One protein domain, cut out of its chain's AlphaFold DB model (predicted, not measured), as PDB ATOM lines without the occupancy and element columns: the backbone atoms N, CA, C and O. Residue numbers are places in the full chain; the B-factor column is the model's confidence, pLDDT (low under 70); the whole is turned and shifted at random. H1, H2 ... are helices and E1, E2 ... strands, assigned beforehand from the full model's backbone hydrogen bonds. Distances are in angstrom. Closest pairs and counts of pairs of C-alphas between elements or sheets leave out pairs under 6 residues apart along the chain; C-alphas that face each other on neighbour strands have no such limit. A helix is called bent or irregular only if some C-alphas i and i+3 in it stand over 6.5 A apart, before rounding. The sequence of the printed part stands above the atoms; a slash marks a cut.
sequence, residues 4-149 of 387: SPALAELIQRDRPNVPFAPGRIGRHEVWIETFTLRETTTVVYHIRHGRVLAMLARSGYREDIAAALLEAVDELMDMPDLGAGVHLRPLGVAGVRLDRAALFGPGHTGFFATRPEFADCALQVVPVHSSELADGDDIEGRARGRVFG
ATOM      1  N   SER A   4     -47.695  -6.574  20.422       57.69
ATOM      2  CA  SER A   4     -47.128  -6.285  21.751       57.69
ATOM      3  C   SER A   4     -45.584  -6.330  21.828       57.69
ATOM      4  O   SER A   4     -45.020  -5.393  22.395       57.69
ATOM      5  N   PRO A   5     -44.865  -7.312  21.232       61.94
ATOM      6  CA  PRO A   5     -43.400  -7.355  21.342       61.94
ATOM      7  C   PRO A   5     -42.703  -6.203  20.602       61.94
ATOM      8  O   PRO A   5     -41.710  -5.680  21.094       61.94
ATOM      9  N   ALA A   6     -43.274  -5.720  19.493       81.19
ATOM     10  CA  ALA A   6     -42.685  -4.634  18.705       81.19
ATOM     11  C   ALA A   6     -42.602  -3.299  19.473       81.19
ATOM     12  O   ALA A   6     -41.620  -2.572  19.348       81.19
ATOM     13  N   LEU A   7     -43.610  -2.971  20.294       81.94
ATOM     14  CA  LEU A   7     -43.589  -1.747  21.107       81.94
ATOM     15  C   LEU A   7     -42.632  -1.864  22.298       81.94
ATOM     16  O   LEU A   7     -41.962  -0.891  22.631       81.94
ATOM     17  N   ALA A   8     -42.534  -3.045  22.914       80.88
ATOM     18  CA  ALA A   8     -41.577  -3.308  23.986       80.88
ATOM     19  C   ALA A   8     -40.125  -3.173  23.489       80.88
ATOM     20  O   ALA A   8     -39.327  -2.452  24.088       80.88
ATOM     21  N   GLU A   9     -39.812  -3.774  22.338       84.69
ATOM     22  CA  GLU A   9     -38.511  -3.630  21.670       84.69
ATOM     23  C   GLU A   9     -38.206  -2.164  21.332       84.69
ATOM     24  O   GLU A   9     -37.096  -1.682  21.564       84.69
ATOM     25  N   LEU A  10     -39.206  -1.418  20.853       84.19
ATOM     26  CA  LEU A  10     -39.065   0.002  20.535       84.19
ATOM     27  C   LEU A  10     -38.783   0.864  21.777       84.19
ATOM     28  O   LEU A  10     -37.992   1.804  21.701       84.19
ATOM     29  N   ILE A  11     -39.383   0.544  22.933       84.38
ATOM     30  CA  ILE A  11     -39.084   1.228  24.202       84.38
ATOM     31  C   ILE A  11     -37.613   1.018  24.591       84.38
ATOM     32  O   ILE A  11     -36.955   1.980  25.016       84.38
ATOM     33  N   GLN A  12     -37.101  -0.206  24.418       85.62
ATOM     34  CA  GLN A  12     -35.754  -0.615  24.823       85.62
ATOM     35  C   GLN A  12     -34.651  -0.200  23.832       85.62
ATOM     36  O   GLN A  12     -33.505  -0.033  24.249       85.62
ATOM     37  N   ARG A  13     -34.981   0.030  22.550       83.62
ATOM     38  CA  ARG A  13     -34.032   0.330  21.455       83.62
ATOM     39  C   ARG A  13     -32.977   1.382  21.811       83.62
ATOM     40  O   ARG A  13     -31.798   1.187  21.535       83.62
ATOM     41  N   ASP A  14     -33.390   2.465  22.466       73.88
ATOM     42  CA  ASP A  14     -32.497   3.587  22.794       73.88
ATOM     43  C   ASP A  14     -31.955   3.525  24.238       73.88
ATOM     44  O   ASP A  14     -31.287   4.452  24.698       73.88
ATOM     45  N   ARG A  15     -32.273   2.460  24.987       77.56
ATOM     46  CA  ARG A  15     -31.884   2.256  26.394       77.56
ATOM     47  C   ARG A  15     -31.449   0.809  26.674       77.56
ATOM     48  O   ARG A  15     -31.950   0.195  27.614       77.56
ATOM     49  N   PRO A  16     -30.483   0.256  25.920       74.81
ATOM     50  CA  PRO A  16     -30.104  -1.154  26.046       74.81
ATOM     51  C   PRO A  16     -29.538  -1.517  27.428       74.81
ATOM     52  O   PRO A  16     -29.582  -2.675  27.825       74.81
ATOM     53  N   ASN A  17     -29.027  -0.529  28.170       79.38
ATOM     54  CA  ASN A  17     -28.374  -0.735  29.463       79.38
ATOM     55  C   ASN A  17     -29.301  -0.536  30.668       79.38
ATOM     56  O   ASN A  17     -28.841  -0.662  31.803       79.38
ATOM     57  N   VAL A  18     -30.572  -0.180  30.457       81.25
ATOM     58  CA  VAL A  18     -31.520  -0.037  31.564       81.25
ATOM     59  C   VAL A  18     -32.289  -1.348  31.729       81.25
ATOM     60  O   VAL A  18     -32.857  -1.822  30.743       81.25
ATOM     61  N   PRO A  19     -32.316  -1.955  32.935       81.50
ATOM     62  CA  PRO A  19     -33.102  -3.156  33.179       81.50
ATOM     63  C   PRO A  19     -34.563  -2.914  32.802       81.50
ATOM     64  O   PRO A  19     -35.222  -2.061  33.389       81.50
ATOM     65  N   PHE A  20     -35.039  -3.655  31.806       87.00
ATOM     66  CA  PHE A  20     -36.403  -3.612  31.297       87.00
ATOM     67  C   PHE A  20     -36.945  -5.035  31.366       87.00
ATOM     68  O   PHE A  20     -36.556  -5.892  30.571       87.00
ATOM     69  N   ALA A  21     -37.757  -5.311  32.385       89.88
ATOM     70  CA  ALA A  21     -38.185  -6.667  32.709       89.88
ATOM     71  C   ALA A  21     -39.709  -6.797  32.624       89.88
ATOM     72  O   ALA A  21     -40.420  -5.885  33.058       89.88
ATOM     73  N   PRO A  22     -40.226  -7.923  32.099       93.44
ATOM     74  CA  PRO A  22     -41.638  -8.231  32.232       93.44
ATOM     75  C   PRO A  22     -41.960  -8.476  33.710       93.44
ATOM     76  O   PRO A  22     -41.154  -9.026  34.462       93.44
ATOM     77  N   GLY A  23     -43.151  -8.073  34.124       95.06
ATOM     78  CA  GLY A  23     -43.640  -8.236  35.480       95.06
ATOM     79  C   GLY A  23     -45.157  -8.179  35.524       95.06
ATOM     80  O   GLY A  23     -45.832  -8.059  34.500       95.06
ATOM     81  N   ARG A  24     -45.701  -8.241  36.736       96.94
ATOM     82  CA  ARG A  24     -47.142  -8.213  36.958       96.94
ATOM     83  C   ARG A  24     -47.469  -7.315  38.135       96.94
ATOM     84  O   ARG A  24     -46.898  -7.478  39.206       96.94
ATOM     85  N   ILE A  25     -48.412  -6.400  37.932       97.56
ATOM     86  CA  ILE A  25     -48.935  -5.511  38.972       97.56
ATOM     87  C   ILE A  25     -50.450  -5.715  39.027       97.56
ATOM     88  O   ILE A  25     -51.173  -5.442  38.066       97.56
ATOM     89  N   GLY A  26     -50.935  -6.268  40.140       95.50
ATOM     90  CA  GLY A  26     -52.320  -6.723  40.259       95.50
ATOM     91  C   GLY A  26     -52.679  -7.753  39.175       95.50
ATOM     92  O   GLY A  26     -52.091  -8.837  39.090       95.50
ATOM     93  N   ARG A  27     -53.661  -7.418  38.330       95.69
ATOM     94  CA  ARG A  27     -54.091  -8.253  37.190       95.69
ATOM     95  C   ARG A  27     -53.404  -7.913  35.864       95.69
ATOM     96  O   ARG A  27     -53.685  -8.571  34.867       95.69
ATOM     97  N   HIS A  28     -52.561  -6.884  35.839       96.69
ATOM     98  CA  HIS A  28     -51.997  -6.339  34.610       96.69
ATOM     99  C   HIS A  28     -50.588  -6.881  34.381       96.69
ATOM    100  O   HIS A  28     -49.713  -6.752  35.239       96.69
ATOM    101  N   GLU A  29     -50.370  -7.446  33.197       96.56
ATOM    102  CA  GLU A  29     -49.029  -7.722  32.685       96.56
ATOM    103  C   GLU A  29     -48.385  -6.392  32.272       96.56
ATOM    104  O   GLU A  29     -48.986  -5.581  31.552       96.56
ATOM    105  N   VAL A  30     -47.180  -6.138  32.772       96.88
ATOM    106  CA  VAL A  30     -46.481  -4.858  32.625       96.88
ATOM    107  C   VAL A  30     -45.007  -5.076  32.317       96.88
ATOM    108  O   VAL A  30     -44.463  -6.162  32.494       96.88
ATOM    109  N   TRP A  31     -44.348  -4.008  31.892       96.12
ATOM    110  CA  TRP A  31     -42.897  -3.922  31.842       96.12
ATOM    111  C   TRP A  31     -42.427  -2.890  32.852       96.12
ATOM    112  O   TRP A  31     -43.002  -1.805  32.941       96.12
ATOM    113  N   ILE A  32     -41.396  -3.230  33.615       95.56
ATOM    114  CA  ILE A  32     -40.875  -2.381  34.683       95.56
ATOM    115  C   ILE A  32     -39.435  -2.010  34.349       95.56
ATOM    116  O   ILE A  32     -38.610  -2.866  34.023       95.56
ATOM    117  N   GLU A  33     -39.158  -0.714  34.425       94.38
ATOM    118  CA  GLU A  33     -37.838  -0.121  34.264       94.38
ATOM    119  C   GLU A  33     -37.460   0.570  35.573       94.38
ATOM    120  O   GLU A  33     -38.169   1.473  36.017       94.38
ATOM    121  N   THR A  34     -36.342   0.184  36.186       92.69
ATOM    122  CA  THR A  34     -35.819   0.869  37.374       92.69
ATOM    123  C   THR A  34     -34.400   1.335  37.110       92.69
ATOM    124  O   THR A  34     -33.518   0.542  36.781       92.69
ATOM    125  N   PHE A  35     -34.163   2.631  37.276       91.31
ATOM    126  CA  PHE A  35     -32.844   3.223  37.100       91.31
ATOM    127  C   PHE A  35     -32.591   4.325  38.117       91.31
ATOM    128  O   PHE A  35     -33.510   4.973  38.611       91.31
ATOM    129  N   THR A  36     -31.319   4.563  38.420       89.88
ATOM    130  CA  THR A  36     -30.901   5.623  39.339       89.88
ATOM    131  C   THR A  36     -30.007   6.595  38.584       89.88
ATOM    132  O   THR A  36     -28.942   6.213  38.108       89.88
ATOM    133  N   LEU A  37     -30.452   7.848  38.456       80.88
ATOM    134  CA  LEU A  37     -29.614   8.949  37.957       80.88
ATOM    135  C   LEU A  37     -29.180   9.846  39.118       80.88
ATOM    136  O   LEU A  37     -28.006   9.902  39.462       80.88
ATOM    137  N   ARG A  38     -30.149  10.533  39.730       85.19
ATOM    138  CA  ARG A  38     -29.990  11.271  40.999       85.19
ATOM    139  C   ARG A  38     -30.802  10.630  42.119       85.19
ATOM    140  O   ARG A  38     -30.341  10.552  43.246       85.19
ATOM    141  N   GLU A  39     -31.986  10.147  41.765       88.75
ATOM    142  CA  GLU A  39     -32.939   9.436  42.613       88.75
ATOM    143  C   GLU A  39     -33.375   8.171  41.863       88.75
ATOM    144  O   GLU A  39     -33.339   8.136  40.622       88.75
ATOM    145  N   THR A  40     -33.753   7.125  42.597       92.19
ATOM    146  CA  THR A  40     -34.264   5.887  42.004       92.19
ATOM    147  C   THR A  40     -35.617   6.157  41.367       92.19
ATOM    148  O   THR A  40     -36.565   6.562  42.025       92.19
ATOM    149  N   THR A  41     -35.698   5.941  40.063       94.56
ATOM    150  CA  THR A  41     -36.904   6.135  39.270       94.56
ATOM    151  C   THR A  41     -37.401   4.783  38.786       94.56
ATOM    152  O   THR A  41     -36.637   4.019  38.197       94.56
ATOM    153  N   THR A  42     -38.678   4.509  39.025       96.06
ATOM    154  CA  THR A  42     -39.403   3.355  38.504       96.06
ATOM    155  C   THR A  42     -40.388   3.828  37.447       96.06
ATOM    156  O   THR A  42     -41.208   4.717  37.688       96.06
ATOM    157  N   VAL A  43     -40.307   3.231  36.265       96.06
ATOM    158  CA  VAL A  43     -41.280   3.395  35.191       96.06
ATOM    159  C   VAL A  43     -42.019   2.085  35.019       96.06
ATOM    160  O   VAL A  43     -41.395   1.032  34.894       96.06
ATOM    161  N   VAL A  44     -43.342   2.150  34.987       97.19
ATOM    162  CA  VAL A  44     -44.184   1.007  34.637       97.19
ATOM    163  C   VAL A  44     -44.833   1.300  33.296       97.19
ATOM    164  O   VAL A  44     -45.440   2.358  33.108       97.19
ATOM    165  N   TYR A  45     -44.712   0.350  32.376       96.69
ATOM    166  CA  TYR A  45     -45.333   0.386  31.064       96.69
ATOM    167  C   TYR A  45     -46.392  -0.710  30.970       96.69
ATOM    168  O   TYR A  45     -46.096  -1.888  31.167       96.69
ATOM    169  N   HIS A  46     -47.616  -0.339  30.612       96.31
ATOM    170  CA  HIS A  46     -48.658  -1.284  30.233       96.31
ATOM    171  C   HIS A  46     -48.908  -1.179  28.728       96.31
ATOM    172  O   HIS A  46     -49.285  -0.123  28.219       96.31
ATOM    173  N   ILE A  47     -48.643  -2.271  28.006       94.25
ATOM    174  CA  ILE A  47     -48.744  -2.327  26.545       94.25
ATOM    175  C   ILE A  47     -49.954  -3.175  26.176       94.25
ATOM    176  O   ILE A  47     -49.949  -4.391  26.379       94.25
ATOM    177  N   ARG A  48     -50.974  -2.552  25.587       90.81
ATOM    178  CA  ARG A  48     -52.200  -3.243  25.179       90.81
ATOM    179  C   ARG A  48     -52.781  -2.626  23.915       90.81
ATOM    180  O   ARG A  48     -52.742  -1.415  23.747       90.81
ATOM    181  N   HIS A  49     -53.286  -3.473  23.014       87.75
ATOM    182  CA  HIS A  49     -53.979  -3.064  21.781       87.75
ATOM    183  C   HIS A  49     -53.241  -1.990  20.954       87.75
ATOM    184  O   HIS A  49     -53.854  -1.075  20.415       87.75
ATOM    185  N   GLY A  50     -51.911  -2.095  20.857       89.31
ATOM    186  CA  GLY A  50     -51.092  -1.147  20.093       89.31
ATOM    187  C   GLY A  50     -50.839   0.194  20.791       89.31
ATOM    188  O   GLY A  50     -50.280   1.089  20.167       89.31
ATOM    189  N   ARG A  51     -51.209   0.337  22.068       92.06
ATOM    190  CA  ARG A  51     -50.937   1.511  22.907       92.06
ATOM    191  C   ARG A  51     -49.944   1.199  24.010       92.06
ATOM    192  O   ARG A  51     -49.814   0.051  24.439       92.06
ATOM    193  N   VAL A  52     -49.277   2.245  24.488       94.31
ATOM    194  CA  VAL A  52     -48.338   2.176  25.610       94.31
ATOM    195  C   VAL A  52     -48.761   3.182  26.664       94.31
ATOM    196  O   VAL A  52     -48.621   4.380  26.459       94.31
ATOM    197  N   LEU A  53     -49.245   2.704  27.806       96.50
ATOM    198  CA  LEU A  53     -49.466   3.533  28.982       96.50
ATOM    199  C   LEU A  53     -48.208   3.539  29.844       96.50
ATOM    200  O   LEU A  53     -47.759   2.480  30.275       96.50
ATOM    201  N   ALA A  54     -47.668   4.721  30.121       96.38
ATOM    202  CA  ALA A  54     -46.560   4.901  31.046       96.38
ATOM    203  C   ALA A  54     -47.023   5.551  32.355       96.38
ATOM    204  O   ALA A  54     -47.834   6.480  32.364       96.38
ATOM    205  N   MET A  55     -46.434   5.114  33.460       96.56
ATOM    206  CA  MET A  55     -46.451   5.832  34.732       96.56
ATOM    207  C   MET A  55     -45.040   5.896  35.298       96.56
ATOM    208  O   MET A  55     -44.255   4.958  35.158       96.56
ATOM    209  N   LEU A  56     -44.718   7.029  35.909       95.31
ATOM    210  CA  LEU A  56     -43.370   7.373  36.337       95.31
ATOM    211  C   LEU A  56     -43.392   7.741  37.818       95.31
ATOM    212  O   LEU A  56     -44.123   8.653  38.207       95.31
ATOM    213  N   ALA A  57     -42.571   7.061  38.612       95.81
ATOM    214  CA  ALA A  57     -42.393   7.317  40.034       95.81
ATOM    215  C   ALA A  57     -40.908   7.502  40.347       95.81
ATOM    216  O   ALA A  57     -40.087   6.654  40.020       95.81
ATOM    217  N   ARG A  58     -40.556   8.601  40.994       93.62
ATOM    218  CA  ARG A  58     -39.209   8.923  41.475       93.62
ATOM    219  C   ARG A  58     -39.145   8.921  43.000       93.62
ATOM    220  O   ARG A  58     -38.127   8.553  43.569       93.62
ATOM    221  N   SER A  59     -40.255   9.268  43.647       91.88
ATOM    222  CA  SER A  59     -40.494   9.058  45.074       91.88
ATOM    223  C   SER A  59     -41.856   8.400  45.279       91.88
ATOM    224  O   SER A  59     -42.763   8.550  44.455       91.88
ATOM    225  N   GLY A  60     -41.996   7.652  46.376       90.69
ATOM    226  CA  GLY A  60     -43.275   7.078  46.788       90.69
ATOM    227  C   GLY A  60     -43.811   5.958  45.892       90.69
ATOM    228  O   GLY A  60     -45.006   5.674  45.954       90.69
ATOM    229  N   TYR A  61     -42.970   5.321  45.061       95.94
ATOM    230  CA  TYR A  61     -43.401   4.157  44.281       95.94
ATOM    231  C   TYR A  61     -43.931   3.063  45.213       95.94
ATOM    232  O   TYR A  61     -43.236   2.619  46.128       95.94
ATOM    233  N   ARG A  62     -45.157   2.617  44.947       96.44
ATOM    234  CA  ARG A  62     -45.788   1.468  45.594       96.44
ATOM    235  C   ARG A  62     -46.597   0.700  44.558       96.44
ATOM    236  O   ARG A  62     -47.290   1.306  43.737       96.44
ATOM    237  N   GLU A  63     -46.529  -0.627  44.610       96.88
ATOM    238  CA  GLU A  63     -47.237  -1.489  43.656       96.88
ATOM    239  C   GLU A  63     -48.760  -1.357  43.752       96.88
ATOM    240  O   GLU A  63     -49.434  -1.429  42.730       96.88
ATOM    241  N   ASP A  64     -49.311  -1.106  44.942       97.50
ATOM    242  CA  ASP A  64     -50.751  -0.905  45.125       97.50
ATOM    243  C   ASP A  64     -51.252   0.398  44.479       97.50
ATOM    244  O   ASP A  64     -52.323   0.408  43.872       97.50
ATOM    245  N   ILE A  65     -50.452   1.471  44.513       97.50
ATOM    246  CA  ILE A  65     -50.723   2.703  43.756       97.50
ATOM    247  C   ILE A  65     -50.668   2.426  42.255       97.50
ATOM    248  O   ILE A  65     -51.582   2.814  41.532       97.50
ATOM    249  N   ALA A  66     -49.625   1.740  41.779       98.00
ATOM    250  CA  ALA A  66     -49.488   1.407  40.363       98.00
ATOM    251  C   ALA A  66     -50.659   0.537  39.867       98.00
ATOM    252  O   ALA A  66     -51.219   0.814  38.809       98.00
ATOM    253  N   ALA A  67     -51.074  -0.465  40.650       98.19
ATOM    254  CA  ALA A  67     -52.226  -1.313  40.348       98.19
ATOM    255  C   ALA A  67     -53.515  -0.495  40.239       98.19
ATOM    256  O   ALA A  67     -54.237  -0.623  39.253       98.19
ATOM    257  N   ALA A  68     -53.766   0.391  41.205       97.94
ATOM    258  CA  ALA A  68     -54.951   1.237  41.199       97.94
ATOM    259  C   ALA A  68     -54.940   2.261  40.050       97.94
ATOM    260  O   ALA A  68     -55.988   2.541  39.477       97.94
ATOM    261  N   LEU A  69     -53.772   2.797  39.671       98.12
ATOM    262  CA  LEU A  69     -53.636   3.669  38.499       98.12
ATOM    263  C   LEU A  69     -53.960   2.924  37.201       98.12
ATOM    264  O   LEU A  69     -54.664   3.480  36.361       98.12
ATOM    265  N   LEU A  70     -53.465   1.690  37.042       97.81
ATOM    266  CA  LEU A  70     -53.766   0.838  35.886       97.81
ATOM    267  C   LEU A  70     -55.259   0.523  35.809       97.81
ATOM    268  O   LEU A  70     -55.863   0.714  34.760       97.81
ATOM    269  N   GLU A  71     -55.851   0.099  36.924       97.38
ATOM    270  CA  GLU A  71     -57.271  -0.242  37.004       97.38
ATOM    271  C   GLU A  71     -58.165   0.968  36.705       97.38
ATOM    272  O   GLU A  71     -59.110   0.861  35.925       97.38
ATOM    273  N   ALA A  72     -57.837   2.141  37.256       97.50
ATOM    274  CA  ALA A  72     -58.641   3.350  37.106       97.50
ATOM    275  C   ALA A  72     -58.777   3.818  35.648       97.50
ATOM    276  O   ALA A  72     -59.798   4.403  35.290       97.50
ATOM    277  N   VAL A  73     -57.760   3.589  34.812       96.62
ATOM    278  CA  VAL A  73     -57.735   4.041  33.408       96.62
ATOM    279  C   VAL A  73     -57.852   2.894  32.404       96.62
ATOM    280  O   VAL A  73     -57.751   3.128  31.200       96.62
ATOM    281  N   ASP A  74     -58.085   1.670  32.882       95.06
ATOM    282  CA  ASP A  74     -58.053   0.446  32.083       95.06
ATOM    283  C   ASP A  74     -59.018   0.512  30.895       95.06
ATOM    284  O   ASP A  74     -58.637   0.265  29.755       95.06
ATOM    285  N   GLU A  75     -60.257   0.935  31.136       92.81
ATOM    286  CA  GLU A  75     -61.285   1.066  30.097       92.81
ATOM    287  C   GLU A  75     -60.971   2.195  29.099       92.81
ATOM    288  O   GLU A  75     -61.316   2.111  27.921       92.81
ATOM    289  N   LEU A  76     -60.270   3.245  29.546       93.12
ATOM    290  CA  LEU A  76     -59.921   4.389  28.699       93.12
ATOM    291  C   LEU A  76     -58.836   4.052  27.684       93.12
ATOM    292  O   LEU A  76     -58.789   4.649  26.607       93.12
ATOM    293  N   MET A  77     -57.975   3.082  27.992       90.94
ATOM    294  CA  MET A  77     -56.940   2.656  27.055       90.94
ATOM    295  C   MET A  77     -57.521   2.118  25.750       90.94
ATOM    296  O   MET A  77     -56.878   2.275  24.716       90.94
ATOM    297  N   ASP A  78     -58.731   1.561  25.765       88.31
ATOM    298  CA  ASP A  78     -59.361   0.996  24.570       88.31
ATOM    299  C   ASP A  78     -60.228   2.008  23.804       88.31
ATOM    300  O   ASP A  78     -60.708   1.707  22.710       88.31
ATOM    301  N   MET A  79     -60.412   3.224  24.331       90.00
ATOM    302  CA  MET A  79     -61.196   4.249  23.644       90.00
ATOM    303  C   MET A  79     -60.489   4.723  22.370       90.00
ATOM    304  O   MET A  79     -59.335   5.150  22.453       90.00
ATOM    305  N   PRO A  80     -61.155   4.727  21.201       83.25
ATOM    306  CA  PRO A  80     -60.526   5.089  19.929       83.25
ATOM    307  C   PRO A  80     -60.027   6.537  19.916       83.25
ATOM    308  O   PRO A  80     -58.972   6.801  19.346       83.25
ATOM    309  N   ASP A  81     -60.730   7.434  20.606       85.56
ATOM    310  CA  ASP A  81     -60.376   8.841  20.751       85.56
ATOM    311  C   ASP A  81     -60.542   9.279  22.212       85.56
ATOM    312  O   ASP A  81     -61.607   9.102  22.805       85.56
ATOM    313  N   LEU A  82     -59.475   9.829  22.792       85.69
ATOM    314  CA  LEU A  82     -59.488  10.449  24.120       85.69
ATOM    315  C   LEU A  82     -59.716  11.970  24.023       85.69
ATOM    316  O   LEU A  82     -59.953  12.625  25.032       85.69
ATOM    317  N   GLY A  83     -59.663  12.562  22.833       85.06
ATOM    318  CA  GLY A  83     -59.706  14.004  22.648       85.06
ATOM    319  C   GLY A  83     -58.512  14.732  23.280       85.06
ATOM    320  O   GLY A  83     -57.548  14.128  23.751       85.06
ATOM    321  N   ALA A  84     -58.591  16.064  23.304       84.81
ATOM    322  CA  ALA A  84     -57.532  16.954  23.801       84.81
ATOM    323  C   ALA A  84     -57.665  17.322  25.298       84.81
ATOM    324  O   ALA A  84     -57.042  18.279  25.766       84.81
ATOM    325  N   GLY A  85     -58.516  16.609  26.044       88.50
ATOM    326  CA  GLY A  85     -58.803  16.871  27.457       88.50
ATOM    327  C   GLY A  85     -58.128  15.875  28.399       88.50
ATOM    328  O   GLY A  85     -57.835  14.741  28.023       88.50
ATOM    329  N   VAL A  86     -57.900  16.292  29.644       91.19
ATOM    330  CA  VAL A  86     -57.510  15.380  30.729       91.19
ATOM    331  C   VAL A  86     -58.706  14.540  31.160       91.19
ATOM    332  O   VAL A  86     -59.782  15.089  31.393       91.19
ATOM    333  N   HIS A  87     -58.493  13.238  31.353       94.75
ATOM    334  CA  HIS A  87     -59.496  12.343  31.938       94.75
ATOM    335  C   HIS A  87     -59.111  11.991  33.365       94.75
ATOM    336  O   HIS A  87     -58.059  11.390  33.596       94.75
ATOM    337  N   LEU A  88     -59.962  12.348  34.321       96.12
ATOM    338  CA  LEU A  88     -59.772  12.032  35.730       96.12
ATOM    339  C   LEU A  88     -60.600  10.813  36.123       96.12
ATOM    340  O   LEU A  88     -61.796  10.719  35.834       96.12
ATOM    341  N   ARG A  89     -59.976   9.872  36.825       97.12
ATOM    342  CA  ARG A  89     -60.646   8.693  37.386       97.12
ATOM    343  C   ARG A  89     -60.376   8.591  38.886       97.12
ATOM    344  O   ARG A  89     -59.294   8.988  39.312       97.12
ATOM    345  N   PRO A  90     -61.338   8.147  39.714       96.94
ATOM    346  CA  PRO A  90     -61.110   7.976  41.146       96.94
ATOM    347  C   PRO A  90     -59.929   7.042  41.433       96.94
ATOM    348  O   PRO A  90     -59.790   6.011  40.785       96.94
ATOM    349  N   LEU A  91     -59.109   7.394  42.424       95.19
ATOM    350  CA  LEU A  91     -58.007   6.570  42.918       95.19
ATOM    351  C   LEU A  91     -58.234   6.292  44.409       95.19
ATOM    352  O   LEU A  91     -58.125   7.189  45.241       95.19
ATOM    353  N   GLY A  92     -58.610   5.059  44.743       90.25
ATOM    354  CA  GLY A  92     -59.027   4.658  46.091       90.25
ATOM    355  C   GLY A  92     -57.955   3.905  46.875       90.25
ATOM    356  O   GLY A  92     -58.220   2.800  47.336       90.25
ATOM    357  N   VAL A  93     -56.744   4.456  47.009       95.12
ATOM    358  CA  VAL A  93     -55.630   3.761  47.684       95.12
ATOM    359  C   VAL A  93     -55.484   4.226  49.132       95.12
ATOM    360  O   VAL A  93     -55.356   5.417  49.418       95.12
ATOM    361  N   ALA A  94     -55.467   3.277  50.069       94.06
ATOM    362  CA  ALA A  94     -55.350   3.578  51.490       94.06
ATOM    363  C   ALA A  94     -54.017   4.278  51.830       94.06
ATOM    364  O   ALA A  94     -52.928   3.850  51.426       94.06
ATOM    365  N   GLY A  95     -54.111   5.359  52.611       91.69
ATOM    366  CA  GLY A  95     -52.959   6.150  53.056       91.69
ATOM    367  C   GLY A  95     -52.329   7.034  51.974       91.69
ATOM    368  O   GLY A  95     -51.280   7.625  52.219       91.69
ATOM    369  N   VAL A  96     -52.944   7.134  50.792       93.00
ATOM    370  CA  VAL A  96     -52.463   7.963  49.682       93.00
ATOM    371  C   VAL A  96     -53.309   9.225  49.595       93.00
ATOM    372  O   VAL A  96     -54.532   9.176  49.656       93.00
ATOM    373  N   ARG A  97     -52.643  10.379  49.492       94.06
ATOM    374  CA  ARG A  97     -53.307  11.692  49.449       94.06
ATOM    375  C   ARG A  97     -53.804  12.069  48.057       94.06
ATOM    376  O   ARG A  97     -54.627  12.962  47.941       94.06
ATOM    377  N   LEU A  98     -53.262  11.448  47.017       95.56
ATOM    378  CA  LEU A  98     -53.643  11.667  45.626       95.56
ATOM    379  C   LEU A  98     -54.836  10.749  45.327       95.56
ATOM    380  O   LEU A  98     -54.701   9.531  45.370       95.56
ATOM    381  N   ASP A  99     -56.011  11.332  45.096       96.00
ATOM    382  CA  ASP A  99     -57.308  10.641  45.023       96.00
ATOM    383  C   ASP A  99     -57.843  10.505  43.584       96.00
ATOM    384  O   ASP A  99     -58.996  10.104  43.367       96.00
ATOM    385  N   ARG A 100     -57.026  10.856  42.582       97.25
ATOM    386  CA  ARG A 100     -57.359  10.771  41.158       97.25
ATOM    387  C   ARG A 100     -56.200  10.231  40.320       97.25
ATOM    388  O   ARG A 100     -55.038  10.552  40.549       97.25
ATOM    389  N   ALA A 101     -56.543   9.472  39.288       97.56
ATOM    390  CA  ALA A 101     -55.677   9.129  38.169       97.56
ATOM    391  C   ALA A 101     -55.968  10.093  37.011       97.56
ATOM    392  O   ALA A 101     -57.087  10.108  36.496       97.56
ATOM    393  N   ALA A 102     -54.989  10.908  36.620       96.44
ATOM    394  CA  ALA A 102     -55.079  11.797  35.466       96.44
ATOM    395  C   ALA A 102     -54.446  11.139  34.242       96.44
ATOM    396  O   ALA A 102     -53.227  10.958  34.200       96.44
ATOM    397  N   LEU A 103     -55.272  10.785  33.259       96.06
ATOM    398  CA  LEU A 103     -54.833  10.231  31.985       96.06
ATOM    399  C   LEU A 103     -54.634  11.350  30.957       96.06
ATOM    400  O   LEU A 103     -55.540  12.142  30.690       96.06
ATOM    401  N   PHE A 104     -53.451  11.357  30.352       92.81
ATOM    402  CA  PHE A 104     -53.073  12.220  29.243       92.81
ATOM    403  C   PHE A 104     -52.977  11.386  27.968       92.81
ATOM    404  O   PHE A 104     -52.287  10.361  27.944       92.81
ATOM    405  N   GLY A 105     -53.674  11.842  26.925       91.00
ATOM    406  CA  GLY A 105     -53.675  11.215  25.607       91.00
ATOM    407  C   GLY A 105     -52.336  11.325  24.857       91.00
ATOM    408  O   GLY A 105     -51.391  11.957  25.346       91.00
ATOM    409  N   PRO A 106     -52.257  10.743  23.648       88.81
ATOM    410  CA  PRO A 106     -51.061  10.790  22.813       88.81
ATOM    411  C   PRO A 106     -50.637  12.208  22.427       88.81
ATOM    412  O   PRO A 106     -51.453  13.116  22.340       88.81
ATOM    413  N   GLY A 107     -49.325  12.420  22.280       81.50
ATOM    414  CA  GLY A 107     -48.728  13.720  21.934       81.50
ATOM    415  C   GLY A 107     -48.731  14.776  23.051       81.50
ATOM    416  O   GLY A 107     -48.035  15.789  22.955       81.50
ATOM    417  N   HIS A 108     -49.444  14.536  24.151       81.69
ATOM    418  CA  HIS A 108     -49.723  15.565  25.149       81.69
ATOM    419  C   HIS A 108     -48.780  15.597  26.352       81.69
ATOM    420  O   HIS A 108     -48.853  16.522  27.171       81.69
ATOM    421  N   THR A 109     -47.832  14.664  26.448       80.69
ATOM    422  CA  THR A 109     -46.839  14.635  27.532       80.69
ATOM    423  C   THR A 109     -45.409  14.721  27.020       80.69
ATOM    424  O   THR A 109     -45.096  14.400  25.876       80.69
ATOM    425  N   GLY A 110     -44.508  15.205  27.879       80.44
ATOM    426  CA  GLY A 110     -43.081  15.284  27.562       80.44
ATOM    427  C   GLY A 110     -42.375  13.926  27.563       80.44
ATOM    428  O   GLY A 110     -41.256  13.837  27.066       80.44
ATOM    429  N   PHE A 111     -43.002  12.880  28.114       84.38
ATOM    430  CA  PHE A 111     -42.349  11.597  28.376       84.38
ATOM    431  C   PHE A 111     -41.889  10.895  27.088       84.38
ATOM    432  O   PHE A 111     -40.776  10.379  27.031       84.38
ATOM    433  N   PHE A 112     -42.710  10.952  26.035       85.62
ATOM    434  CA  PHE A 112     -42.400  10.390  24.715       85.62
ATOM    435  C   PHE A 112     -42.042  11.455  23.669       85.62
ATOM    436  O   PHE A 112     -41.922  11.140  22.490       85.62
ATOM    437  N   ALA A 113     -41.833  12.713  24.070       84.56
ATOM    438  CA  ALA A 113     -41.648  13.818  23.123       84.56
ATOM    439  C   ALA A 113     -40.430  13.651  22.195       84.56
ATOM    440  O   ALA A 113     -40.396  14.229  21.114       84.56
ATOM    441  N   THR A 114     -39.431  12.862  22.598       85.25
ATOM    442  CA  THR A 114     -38.241  12.564  21.785       85.25
ATOM    443  C   THR A 114     -38.393  11.319  20.909       85.25
ATOM    444  O   THR A 114     -37.422  10.919  20.275       85.25
ATOM    445  N   ARG A 115     -39.564  10.669  20.906       86.81
ATOM    446  CA  ARG A 115     -39.816   9.407  20.204       86.81
ATOM    447  C   ARG A 115     -41.076   9.526  19.335       86.81
ATOM    448  O   ARG A 115     -42.167   9.184  19.798       86.81
ATOM    449  N   PRO A 116     -40.955  10.052  18.102       87.38
ATOM    450  CA  PRO A 116     -42.103  10.317  17.233       87.38
ATOM    451  C   PRO A 116     -42.931   9.063  16.922       87.38
ATOM    452  O   PRO A 116     -44.124   9.173  16.671       87.38
ATOM    453  N   GLU A 117     -42.342   7.871  17.007       89.06
ATOM    454  CA  GLU A 117     -43.027   6.592  16.805       89.06
ATOM    455  C   GLU A 117     -44.119   6.308  17.852       89.06
ATOM    456  O   GLU A 117     -44.973   5.454  17.631       89.06
ATOM    457  N   PHE A 118     -44.106   7.023  18.981       89.81
ATOM    458  CA  PHE A 118     -45.121   6.924  20.028       89.81
ATOM    459  C   PHE A 118     -46.143   8.067  19.998       89.81
ATOM    460  O   PHE A 118     -47.045   8.080  20.835       89.81
ATOM    461  N   ALA A 119     -46.029   9.021  19.065       87.88
ATOM    462  CA  ALA A 119     -46.844  10.238  19.054       87.88
ATOM    463  C   ALA A 119     -48.355   9.956  19.094       87.88
ATOM    464  O   ALA A 119     -49.073  10.678  19.781       87.88
ATOM    465  N   ASP A 120     -48.797   8.871  18.449       89.06
ATOM    466  CA  ASP A 120     -50.214   8.521  18.295       89.06
ATOM    467  C   ASP A 120     -50.692   7.402  19.242       89.06
ATOM    468  O   ASP A 120     -51.880   7.081  19.275       89.06
ATOM    469  N   CYS A 121     -49.793   6.776  20.011       90.50
ATOM    470  CA  CYS A 121     -50.124   5.580  20.800       90.50
ATOM    471  C   CYS A 121     -49.675   5.618  22.266       90.50
ATOM    472  O   CYS A 121     -50.113   4.778  23.061       90.50
ATOM    473  N   ALA A 122     -48.810   6.562  22.637       92.62
ATOM    474  CA  ALA A 122     -48.367   6.714  24.011       92.62
ATOM    475  C   ALA A 122     -49.390   7.447  24.870       92.62
ATOM    476  O   ALA A 122     -49.869   8.513  24.518       92.62
ATOM    477  N   LEU A 123     -49.633   6.925  26.059       94.75
ATOM    478  CA  LEU A 123     -50.443   7.536  27.096       94.75
ATOM    479  C   LEU A 123     -49.581   7.722  28.340       94.75
ATOM    480  O   LEU A 123     -48.632   6.965  28.575       94.75
ATOM    481  N   GLN A 124     -49.931   8.691  29.177       95.19
ATOM    482  CA  GLN A 124     -49.348   8.799  30.511       95.19
ATOM    483  C   GLN A 124     -50.453   8.918  31.547       95.19
ATOM    484  O   GLN A 124     -51.361   9.729  31.380       95.19
ATOM    485  N   VAL A 125     -50.348   8.152  32.629       96.69
ATOM    486  CA  VAL A 125     -51.192   8.338  33.811       96.69
ATOM    487  C   VAL A 125     -50.360   8.900  34.956       96.69
ATOM    488  O   VAL A 125     -49.227   8.479  35.197       96.69
ATOM    489  N   VAL A 126     -50.923   9.889  35.642       95.75
ATOM    490  CA  VAL A 126     -50.297  10.586  36.766       95.75
ATOM    491  C   VAL A 126     -51.252  10.574  37.957       95.75
ATOM    492  O   VAL A 126     -52.411  10.963  37.789       95.75
ATOM    493  N   PRO A 127     -50.806  10.192  39.166       96.69
ATOM    494  CA  PRO A 127     -51.604  10.407  40.362       96.69
ATOM    495  C   PRO A 127     -51.668  11.907  40.686       96.69
ATOM    496  O   PRO A 127     -50.651  12.604  40.773       96.69
ATOM    497  N   VAL A 128     -52.881  12.414  40.870       95.75
ATOM    498  CA  VAL A 128     -53.163  13.801  41.254       95.75
ATOM    499  C   VAL A 128     -54.210  13.827  42.362       95.75
ATOM    500  O   VAL A 128     -54.871  12.827  42.635       95.75
ATOM    501  N   HIS A 129     -54.363  14.973  43.011       94.94
ATOM    502  CA  HIS A 129     -55.496  15.226  43.894       94.94
ATOM    503  C   HIS A 129     -56.616  15.965  43.140       94.94
ATOM    504  O   HIS A 129     -56.360  16.733  42.213       94.94
ATOM    505  N   SER A 130     -57.865  15.771  43.547       93.62
ATOM    506  CA  SER A 130     -59.068  16.347  42.936       93.62
ATOM    507  C   SER A 130     -59.112  17.876  42.990       93.62
ATOM    508  O   SER A 130     -59.807  18.505  42.201       93.62
ATOM    509  N   SER A 131     -58.311  18.495  43.860       92.44
ATOM    510  CA  SER A 131     -58.102  19.946  43.875       92.44
ATOM    511  C   SER A 131     -57.104  20.447  42.825       92.44
ATOM    512  O   SER A 131     -56.833  21.647  42.770       92.44
ATOM    513  N   GLU A 132     -56.460  19.563  42.061       91.81
ATOM    514  CA  GLU A 132     -55.341  19.915  41.182       91.81
ATOM    515  C   GLU A 132     -55.724  19.994  39.710       91.81
ATOM    516  O   GLU A 132     -55.099  20.730  38.957       91.81
ATOM    517  N   LEU A 133     -56.740  19.268  39.273       91.19
ATOM    518  CA  LEU A 133     -57.203  19.273  37.889       91.19
ATOM    519  C   LEU A 133     -58.712  19.063  37.883       91.19
ATOM    520  O   LEU A 133     -59.229  18.350  38.744       91.19
ATOM    521  N   ALA A 134     -59.398  19.661  36.914       90.00
ATOM    522  CA  ALA A 134     -60.775  19.307  36.596       90.00
ATOM    523  C   ALA A 134     -60.801  18.293  35.446       90.00
ATOM    524  O   ALA A 134     -59.926  18.288  34.576       90.00
ATOM    525  N   ASP A 135     -61.820  17.437  35.437       91.75
ATOM    526  CA  ASP A 135     -62.073  16.546  34.305       91.75
ATOM    527  C   ASP A 135     -62.417  17.378  33.060       91.75
ATOM    528  O   ASP A 135     -63.147  18.369  33.148       91.75
ATOM    529  N   GLY A 136     -61.844  17.016  31.912       90.56
ATOM    530  CA  GLY A 136     -61.982  17.776  30.670       90.56
ATOM    531  C   GLY A 136     -61.149  19.063  30.601       90.56
ATOM    532  O   GLY A 136     -61.307  19.822  29.640       90.56
ATOM    533  N   ASP A 137     -60.258  19.332  31.566       88.50
ATOM    534  CA  ASP A 137     -59.305  20.440  31.447       88.50
ATOM    535  C   ASP A 137     -58.483  20.292  30.152       88.50
ATOM    536  O   ASP A 137     -57.921  19.233  29.867       88.50
ATOM    537  N   ASP A 138     -58.398  21.381  29.379       86.06
ATOM    538  CA  ASP A 138     -57.607  21.447  28.147       86.06
ATOM    539  C   ASP A 138     -56.127  21.179  28.443       86.06
ATOM    540  O   ASP A 138     -55.517  21.851  29.293       86.06
ATOM    541  N   ILE A 139     -55.553  20.203  27.735       82.25
ATOM    542  CA  ILE A 139     -54.186  19.766  27.997       82.25
ATOM    543  C   ILE A 139     -53.186  20.863  27.627       82.25
ATOM    544  O   ILE A 139     -52.326  21.192  28.448       82.25
ATOM    545  N   GLU A 140     -53.310  21.476  26.449       76.56
ATOM    546  CA  GLU A 140     -52.343  22.469  25.956       76.56
ATOM    547  C   GLU A 140     -52.379  23.785  26.747       76.56
ATOM    548  O   GLU A 140     -51.362  24.474  26.868       76.56
ATOM    549  N   GLY A 141     -53.529  24.127  27.325       72.94
ATOM    550  CA  GLY A 141     -53.696  25.274  28.205       72.94
ATOM    551  C   GLY A 141     -53.405  24.957  29.671       72.94
ATOM    552  O   GLY A 141     -52.366  25.334  30.215       72.94
ATOM    553  N   ARG A 142     -54.372  24.335  30.358       71.25
ATOM    554  CA  ARG A 142     -54.402  24.293  31.831       71.25
ATOM    555  C   ARG A 142     -53.543  23.182  32.407       71.25
ATOM    556  O   ARG A 142     -52.817  23.424  33.376       71.25
ATOM    557  N   ALA A 143     -53.630  21.983  31.838       80.00
ATOM    558  CA  ALA A 143     -53.086  20.803  32.491       80.00
ATOM    559  C   ALA A 143     -51.585  20.622  32.252       80.00
ATOM    560  O   ALA A 143     -50.850  20.350  33.199       80.00
ATOM    561  N   ARG A 144     -51.086  20.824  31.024       78.50
ATOM    562  CA  ARG A 144     -49.681  20.549  30.688       78.50
ATOM    563  C   ARG A 144     -48.711  21.436  31.457       78.50
ATOM    564  O   ARG A 144     -47.781  20.928  32.079       78.50
ATOM    565  N   GLY A 145     -48.934  22.751  31.450       74.75
ATOM    566  CA  GLY A 145     -48.095  23.702  32.188       74.75
ATOM    567  C   GLY A 145     -48.104  23.443  33.694       74.75
ATOM    568  O   GLY A 145     -47.113  23.697  34.374       74.75
ATOM    569  N   ARG A 146     -49.195  22.874  34.206       78.44
ATOM    570  CA  ARG A 146     -49.328  22.536  35.612       78.44
ATOM    571  C   ARG A 146     -48.691  21.212  35.984       78.44
ATOM    572  O   ARG A 146     -48.059  21.129  37.017       78.44
ATOM    573  N   VAL A 147     -48.894  20.157  35.218       81.31
ATOM    574  CA  VAL A 147     -48.427  18.817  35.602       81.31
ATOM    575  C   VAL A 147     -46.959  18.645  35.223       81.31
ATOM    576  O   VAL A 147     -46.197  18.005  35.940       81.31
ATOM    577  N   PHE A 148     -46.537  19.272  34.121       80.50
ATOM    578  CA  PHE A 148     -45.209  19.099  33.529       80.50
ATOM    579  C   PHE A 148     -44.374  20.395  33.491       80.50
ATOM    580  O   PHE A 148     -43.318  20.436  32.857       80.50
ATOM    581  N   GLY A 149     -44.828  21.478  34.131       72.31
ATOM    582  CA  GLY A 149     -44.123  22.764  34.154       72.31
ATOM    583  C   GLY A 149     -42.812  22.739  34.947       72.31
ATOM    584  O   GLY A 149     -42.727  22.132  36.006       72.31
TER     585      GLY A 149
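What this domain is: This is residues 4 to 149 of the 387 residues of an uncharacterized protein of Nocardia sp. WCH-YHL-001 (UniProt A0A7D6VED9). A strongly twisted sheet of seven strands curls round one helix, H2, which sits in the hollow of the sheet, while H1 covers part of the opposite face near E3 and H3 sits near E6, toward the other end of the sheet. Two antiparallel runs of strands, E1 to E4 and E5 to E7, are joined side by side by the parallel pair E4 and E7 to make this one sheet. The printed part has 146 residues, with three named helices and seven named strands in the order H1 E1 E2 E3 E4 H2 E5 E6 E7 H3; the sheet is mixed, in the order E1 E2 E3 E4 E7 E6 E5, and the class is mixed, helices and strands. The whole is compact and rounded, with a radius of gyration of the C-alphas of 14.5 A and spans of 39 by 34 by 31 A.

Where its parts are: H1, residues 4 to 12, begins with C-alpha 4 at (-47.128, -6.285, 21.751) and is 13.1 A long from first to last C-alpha. E1, residues 20 to 25, is 14.8 A long. E2, residues 28 to 36, and E3, residues 40 to 48, are 24.7 A and 26.2 A long. E4, residues 51 to 57, is 20.0 A long and ends with C-alpha 57 at (-42.393, 7.317, 40.034). H2, residues 63 to 73, is the longest helix by residues and is 15.7 A long. E5, residues 87 to 90, and E6, residues 100 to 104, are 10.3 A and 12.7 A long. E7, residues 122 to 128, is 19.2 A long. H3, residues 139 to 147, is 9.6 A long and ends with C-alpha 147 at (-48.427, 18.817, 35.602); it is irregular, but only just, with C-alphas 140 and 143 6.8 A apart.

How they stand to each other: E1 E2 E3 E4 form a meander, each strand the antiparallel neighbour of the one before, and E5 E6 E7 form another. Across the hairpin of E1 and E2, N 23 and O 30 are 2.8 A apart, within hydrogen-bond range; so are N 33 and O 43 of E2 and E3 at 2.9 A, and N 46 and O 53 of E3 and E4 at 2.8 A. E4 and E7 are parallel at 36 degrees, with N 123 and O 52 at 2.8 A. E7 pairs in a staggered way, with E4 over residues 122 to 124 and with E6 over residues 124 to 128. N 102 and O 126 of E6 and E7 are 2.8 A apart, and N 101 and O 89 of the hairpin E5 and E6 are also 2.8 A apart. The edge strands are E1 and E5. E4, H2 and E5 form a split strand-helix-strand unit, two strands that run the same way with a helix between them in the chain and E7 and E6 between them in the sheet; its crossover is left-handed. The sheet curls round H2; the closest C-alphas of H2 and E1 are those of Ala 67 and Ile 25, 5.5 A apart, and those of H2 and E6 are Leu 69 and Ala 101, 5.8 A apart. H1 is on the sheet on the opposite face from H2, at a height over the sheet of 8.2 A, over E3 and along the strands at 16 degrees to E3 on the local plane. H3 is on the sheet, its closest C-alpha pair with E6 being Ile 139 and Phe 104, 7.7 A apart. The three helices are apart from one another. In H1 and H2 every O i to N i+4 pair is within hydrogen-bond range; in H3 1 of 5 is, beside 2 of 6 O i to N i+3 pairs.

The domain as a whole: The two C-alphas farthest apart are those of Pro 16 and Ser 131, 39.3 A. The printed part has no cut. The links from H2 to E5, 13 residues, and from E6 to E7, 17 residues, are long. The mean pLDDT of the printed part is 89.8, and residues 4 to 5 are under 70.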